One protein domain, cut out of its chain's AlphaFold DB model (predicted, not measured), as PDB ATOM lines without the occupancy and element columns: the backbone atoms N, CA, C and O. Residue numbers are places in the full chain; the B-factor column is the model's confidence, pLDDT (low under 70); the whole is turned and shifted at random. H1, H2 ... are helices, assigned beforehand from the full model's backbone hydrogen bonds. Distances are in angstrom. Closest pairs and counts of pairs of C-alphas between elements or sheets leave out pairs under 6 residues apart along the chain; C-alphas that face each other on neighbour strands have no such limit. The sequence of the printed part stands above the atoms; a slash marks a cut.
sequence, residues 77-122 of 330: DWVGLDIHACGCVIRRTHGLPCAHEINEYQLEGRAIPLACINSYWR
ATOM      1  N   ASP A  77      34.581  32.475 -11.797       54.38
ATOM      2  CA  ASP A  77      34.512  31.167 -12.461       54.38
ATOM      3  C   ASP A  77      33.233  30.992 -13.302       54.38
ATOM      4  O   ASP A  77      33.255  30.321 -14.333       54.38
ATOM      5  N   TRP A  78      32.111  31.597 -12.883       54.34
ATOM      6  CA  TRP A  78      30.822  31.512 -13.594       54.34
ATOM      7  C   TRP A  78      30.566  32.695 -14.537       54.34
ATOM      8  O   TRP A  78      30.012  32.513 -15.619       54.34
ATOM      9  N   VAL A  79      30.980  33.905 -14.148       61.41
ATOM     10  CA  VAL A  79      30.866  35.115 -14.981       61.41
ATOM     11  C   VAL A  79      31.826  35.039 -16.167       61.41
ATOM     12  O   VAL A  79      31.514  35.534 -17.251       61.41
ATOM     13  N   GLY A  80      32.997  34.422 -15.988       68.31
ATOM     14  CA  GLY A  80      34.000  34.332 -17.034       68.31
ATOM     15  C   GLY A  80      34.408  35.722 -17.533       68.31
ATOM     16  O   GLY A  80      34.852  36.567 -16.760       68.31
ATOM     17  N   LEU A  81      34.250  35.959 -18.839       69.56
ATOM     18  CA  LEU A  81      34.490  37.255 -19.494       69.56
ATOM     19  C   LEU A  81      33.190  38.037 -19.770       69.56
ATOM     20  O   LEU A  81      33.225  39.075 -20.433       69.56
ATOM     21  N   ASP A  82      32.033  37.554 -19.306       75.62
ATOM     22  CA  ASP A  82      30.748  38.197 -19.578       75.62
ATOM     23  C   ASP A  82      30.558  39.448 -18.703       75.62
ATOM     24  O   ASP A  82      30.185  39.400 -17.527       75.62
ATOM     25  N   ILE A  83      30.784  40.606 -19.318       74.94
ATOM     26  CA  ILE A  83      30.639  41.934 -18.711       74.94
ATOM     27  C   ILE A  83      29.200  42.171 -18.219       74.94
ATOM     28  O   ILE A  83      28.995  42.815 -17.183       74.94
ATOM     29  N   HIS A  84      28.195  41.648 -18.930       72.44
ATOM     30  CA  HIS A  84      26.788  41.840 -18.585       72.44
ATOM     31  C   HIS A  84      26.386  40.985 -17.382       72.44
ATOM     32  O   HIS A  84      25.713  41.494 -16.485       72.44
ATOM     33  N   ALA A  85      26.866  39.741 -17.302       71.75
ATOM     34  CA  ALA A  85      26.698  38.896 -16.116       71.75
ATOM     35  C   ALA A  85      27.519  39.398 -14.910       71.75
ATOM     36  O   ALA A  85      27.130  39.219 -13.751       71.75
ATOM     37  N   CYS A  86      28.645  40.077 -15.160       76.69
ATOM     38  CA  CYS A  86      29.500  40.600 -14.101       76.69
ATOM     39  C   CYS A  86      28.838  41.722 -13.296       76.69
ATOM     40  O   CYS A  86      29.067  41.823 -12.089       76.69
ATOM     41  N   GLY A  87      28.110  42.625 -13.959       77.69
ATOM     42  CA  GLY A  87      27.509  43.814 -13.342       77.69
ATOM     43  C   GLY A  87      28.507  44.882 -12.857       77.69
ATOM     44  O   GLY A  87      28.094  45.998 -12.550       77.69
ATOM     45  N   CYS A  88      29.809  44.578 -12.821       80.00
ATOM     46  CA  CYS A  88      30.945  45.467 -12.539       80.00
ATOM     47  C   CYS A  88      30.800  46.365 -11.297       80.00
ATOM     48  O   CYS A  88      31.373  47.454 -11.262       80.00
ATOM     49  N   VAL A  89      30.049  45.937 -10.279       76.38
ATOM     50  CA  VAL A  89      29.738  46.774  -9.107       76.38
ATOM     51  C   VAL A  89      31.017  47.190  -8.381       76.38
ATOM     52  O   VAL A  89      31.276  48.381  -8.281       76.38
ATOM     53  N   ILE A  90      31.880  46.233  -8.019       73.88
ATOM     54  CA  ILE A  90      33.172  46.471  -7.344       73.88
ATOM     55  C   ILE A  90      34.059  47.483  -8.089       73.88
ATOM     56  O   ILE A  90      34.675  48.359  -7.478       73.88
ATOM     57  N   ARG A  91      34.055  47.427  -9.424       84.69
ATOM     58  CA  ARG A  91      34.780  48.375 -10.276       84.69
ATOM     59  C   ARG A  91      34.223  49.785 -10.179       84.69
ATOM     60  O   ARG A  91      34.998  50.731 -10.104       84.69
ATOM     61  N   ARG A  92      32.899  49.929 -10.163       76.88
ATOM     62  CA  ARG A  92      32.229  51.235 -10.114       76.88
ATOM     63  C   ARG A  92      32.237  51.850  -8.717       76.88
ATOM     64  O   ARG A  92      32.420  53.054  -8.608       76.88
ATOM     65  N   THR A  93      32.025  51.050  -7.675       69.25
ATOM     66  CA  THR A  93      31.852  51.548  -6.303       69.25
ATOM     67  C   THR A  93      33.175  51.678  -5.560       69.25
ATOM     68  O   THR A  93      33.397  52.676  -4.883       69.25
ATOM     69  N   HIS A  94      34.087  50.720  -5.737       74.25
ATOM     70  CA  HIS A  94      35.346  50.671  -4.990       74.25
ATOM     71  C   HIS A  94      36.565  50.983  -5.869       74.25
ATOM     72  O   HIS A  94      37.654  51.215  -5.353       74.25
ATOM     73  N   GLY A  95      36.417  51.011  -7.198       78.56
ATOM     74  CA  GLY A  95      37.542  51.236  -8.107       78.56
ATOM     75  C   GLY A  95      38.562  50.092  -8.098       78.56
ATOM     76  O   GLY A  95      39.731  50.303  -8.418       78.56
ATOM     77  N   LEU A  96      38.122  48.893  -7.716       82.88
ATOM     78  CA  LEU A  96      38.904  47.658  -7.733       82.88
ATOM     79  C   LEU A  96      38.524  46.808  -8.955       82.88
ATOM     80  O   LEU A  96      37.390  46.917  -9.423       82.88
ATOM     81  N   PRO A  97      39.421  45.961  -9.484       81.44
ATOM     82  CA  PRO A  97      39.065  45.018 -10.539       81.44
ATOM     83  C   PRO A  97      37.853  44.172 -10.137       81.44
ATOM     84  O   PRO A  97      37.816  43.610  -9.044       81.44
ATOM     85  N   CYS A  98      36.848  44.105 -11.001       79.94
ATOM     86  CA  CYS A  98      35.667  43.271 -10.770       79.94
ATOM     87  C   CYS A  98      35.860  41.848 -11.317       79.94
ATOM     88  O   CYS A  98      36.859  41.558 -11.968       79.94
ATOM     89  N   ALA A  99      34.908  40.948 -11.044       80.06
ATOM     90  CA  ALA A  99      35.058  39.510 -11.301       80.06
ATOM     91  C   ALA A  99      35.489  39.159 -12.740       80.06
ATOM     92  O   ALA A  99      36.400  38.350 -12.900       80.06
ATOM     93  N   HIS A 100      34.906  39.789 -13.770       82.69
ATOM     94  CA  HIS A 100      35.298  39.517 -15.162       82.69
ATOM     95  C   HIS A 100      36.719  39.999 -15.485       82.69
ATOM     96  O   HIS A 100      37.452  39.308 -16.182       82.69
ATOM     97  N   GLU A 101      37.134  41.147 -14.936       82.44
ATOM     98  CA  GLU A 101      38.487  41.678 -15.133       82.44
ATOM     99  C   GLU A 101      39.507  40.774 -14.437       82.44
ATOM    100  O   GLU A 101      40.524  40.431 -15.024       82.44
ATOM    101  N   ILE A 102      39.230  40.332 -13.203       82.75
ATOM    102  CA  ILE A 102      40.087  39.385 -12.468       82.75
ATOM    103  C   ILE A 102      40.281  38.096 -13.273       82.75
ATOM    104  O   ILE A 102      41.414  37.637 -13.418       82.75
ATOM    105  N   ASN A 103      39.199  37.551 -13.826       80.62
ATOM    106  CA  ASN A 103      39.255  36.342 -14.638       80.62
ATOM    107  C   ASN A 103      40.027  36.558 -15.956       80.62
ATOM    108  O   ASN A 103      40.806  35.700 -16.359       80.62
ATOM    109  N   GLU A 104      39.893  37.725 -16.593       84.38
ATOM    110  CA  GLU A 104      40.709  38.118 -17.752       84.38
ATOM    111  C   GLU A 104      42.213  38.112 -17.418       84.38
ATOM    112  O   GLU A 104      42.995  37.479 -18.129       84.38
ATOM    113  N   TYR A 105      42.624  38.732 -16.302       84.50
ATOM    114  CA  TYR A 105      44.029  38.722 -15.862       84.50
ATOM    115  C   TYR A 105      44.545  37.296 -15.605       84.50
ATOM    116  O   TYR A 105      45.679  36.975 -15.964       84.50
ATOM    117  N   GLN A 106      43.715  36.435 -15.008       79.12
ATOM    118  CA  GLN A 106      44.058  35.039 -14.726       79.12
ATOM    119  C   GLN A 106      44.217  34.203 -16.001       79.12
ATOM    120  O   GLN A 106      45.203  33.474 -16.118       79.12
ATOM    121  N   LEU A 107      43.298  34.330 -16.964       80.75
ATOM    122  CA  LEU A 107      43.362  33.622 -18.249       80.75
ATOM    123  C   LEU A 107      44.592  34.020 -19.068       80.75
ATOM    124  O   LEU A 107      45.221  33.179 -19.705       80.75
ATOM    125  N   GLU A 108      44.957  35.298 -19.023       85.62
ATOM    126  CA  GLU A 108      46.143  35.826 -19.698       85.62
ATOM    127  C   GLU A 108      47.443  35.573 -18.916       85.62
ATOM    128  O   GLU A 108      48.530  35.906 -19.392       85.62
ATOM    129  N   GLY A 109      47.359  34.989 -17.714       82.12
ATOM    130  CA  GLY A 109      48.514  34.704 -16.861       82.12
ATOM    131  C   GLY A 109      49.273  35.958 -16.419       82.12
ATOM    132  O   GLY A 109      50.461  35.879 -16.098       82.12
ATOM    133  N   ARG A 110      48.617  37.125 -16.417       85.00
ATOM    134  CA  ARG A 110      49.227  38.400 -16.027       85.00
ATOM    135  C   ARG A 110      48.797  38.812 -14.629       85.00
ATOM    136  O   ARG A 110      47.673  38.585 -14.190       85.00
ATOM    137  N   ALA A 111      49.703  39.484 -13.929       84.00
ATOM    138  CA  ALA A 111      49.361  40.140 -12.678       84.00
ATOM    139  C   ALA A 111      48.409  41.321 -12.932       84.00
ATOM    140  O   ALA A 111      48.497  41.994 -13.962       84.00
ATOM    141  N   ILE A 112      47.538  41.600 -11.961       83.44
ATOM    142  CA  ILE A 112      46.650  42.765 -11.978       83.44
ATOM    143  C   ILE A 112      47.507  44.046 -11.940       83.44
ATOM    144  O   ILE A 112      48.225  44.266 -10.959       83.44
ATOM    145  N   PRO A 113      47.448  44.925 -12.958       85.44
ATOM    146  CA  PRO A 113      48.212  46.162 -12.965       85.44
ATOM    147  C   PRO A 113      47.766  47.101 -11.842       85.44
ATOM    148  O   PRO A 113      46.576  47.359 -11.667       85.44
ATOM    149  N   LEU A 114      48.725  47.715 -11.142       80.50
ATOM    150  CA  LEU A 114      48.442  48.706 -10.093       80.50
ATOM    151  C   LEU A 114      47.620  49.900 -10.604       80.50
ATOM    152  O   LEU A 114      46.838  50.485  -9.856       80.50
ATOM    153  N   ALA A 115      47.760  50.249 -11.886       82.06
ATOM    154  CA  ALA A 115      46.969  51.297 -12.526       82.06
ATOM    155  C   ALA A 115      45.458  50.996 -12.511       82.06
ATOM    156  O   ALA A 115      44.653  51.922 -12.448       82.06
ATOM    157  N   CYS A 116      45.081  49.714 -12.511       82.62
ATOM    158  CA  CYS A 116      43.698  49.249 -12.495       82.62
ATOM    159  C   CYS A 116      43.088  49.239 -11.087       82.62
ATOM    160  O   CYS A 116      41.912  48.932 -10.951       82.62
ATOM    161  N   ILE A 117      43.855  49.562 -10.050       82.62
ATOM    162  CA  ILE A 117      43.389  49.669  -8.667       82.62
ATOM    163  C   ILE A 117      43.304  51.159  -8.330       82.62
ATOM    164  O   ILE A 117      44.248  51.903  -8.602       82.62
ATOM    165  N   ASN A 118      42.188  51.633  -7.774       79.62
ATOM    166  CA  ASN A 118      42.053  53.026  -7.337       79.62
ATOM    167  C   ASN A 118      43.147  53.377  -6.310       79.62
ATOM    168  O   ASN A 118      43.505  52.549  -5.474       79.62
ATOM    169  N   SER A 119      43.692  54.597  -6.383       79.44
ATOM    170  CA  SER A 119      44.790  55.063  -5.524       79.44
ATOM    171  C   SER A 119      44.515  54.908  -4.029       79.44
ATOM    172  O   SER A 119      45.460  54.657  -3.284       79.44
ATOM    173  N   TYR A 120      43.247  54.978  -3.612       73.25
ATOM    174  CA  TYR A 120      42.815  54.706  -2.242       73.25
ATOM    175  C   TYR A 120      43.274  53.323  -1.743       73.25
ATOM    176  O   TYR A 120      43.779  53.208  -0.632       73.25
ATOM    177  N   TRP A 121      43.197  52.293  -2.590       73.56
ATOM    178  CA  TRP A 121      43.537  50.906  -2.242       73.56
ATOM    179  C   TRP A 121      44.992  50.523  -2.531       73.56
ATOM    180  O   TRP A 121      45.398  49.396  -2.262       73.56
ATOM    181  N   ARG A 122      45.803  51.431  -3.090       76.75
ATOM    182  CA  ARG A 122      47.210  51.142  -3.427       76.75
ATOM    183  C   ARG A 122      48.138  51.136  -2.207       76.75
ATOM    184  O   ARG A 122      49.291  50.736  -2.343       76.75
TER     185      ARG A 122
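AT A GLANCE: This is residues 77 to 122 of the 330 residues of the protein "Protein FAR1-RELATED SEQUENCE" of Cannabis sativa (UniProt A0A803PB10). A flat, S-like winding of the chain: the short helices H1 and H2 follow one another along one edge, the chain turns back into H3, the longest helix, and from the far end of H3 a long link, residues 108 to 118, folds back toward the short last helix H4. The printed part has 46 residues with four named helices, in the order H1, H2, H3, H4, and no named strand. The class is all helix, though under half of the residues, 22, are in named elements. The whole is compact, with a radius of gyration of the C-alphas of 10.5 A, and spans 28 by 24 by 11 A.

HOW THE PARTS SIT: Start at H1, residues 83 to 86, and go on to H2, residues 89 to 93; these two meet only through their link. Next look at H3, residues 99 to 107: H1 and H3 only just touch, with 3 pairs of C-alphas within 8 A, the closest being those of Cys 86 and His 100, 6.0 A apart. H2 and H3 are only just apart, their closest C-alphas at 8.2 A. H4, residues 119 to 122, is apart from H1, H2 and H3. In H2 and H3 every O i to N i+4 pair is within hydrogen-bond range; H1 and H4 are too short for such a pair, and each has its 1 O i to N i+3 pair within range.

IN THESE COORDINATES: Find C-alpha 83 at (30.639, 41.934, -18.711), where H1 begins; it measures 4.9 A from first to last C-alpha, and H2 measures 5.9 A. H3 starts at C-alpha 99, (35.058, 39.510, -11.301), and runs 12.3 A to C-alpha 107. H4, 5.1 A long, ends at C-alpha 122, (47.210, 51.142, -3.427).

THE WHOLE: The C-alphas farthest apart are those of Trp 78 and Ser 119, at 28.5 A. The printed part has no cut; its links H1 to H2 and H2 to H3 are tight, and H3 to H4, 11 residues, is long. The mean pLDDT of the printed part is 77.6; look for values under 70 at residues 77 to 81 and residue 93.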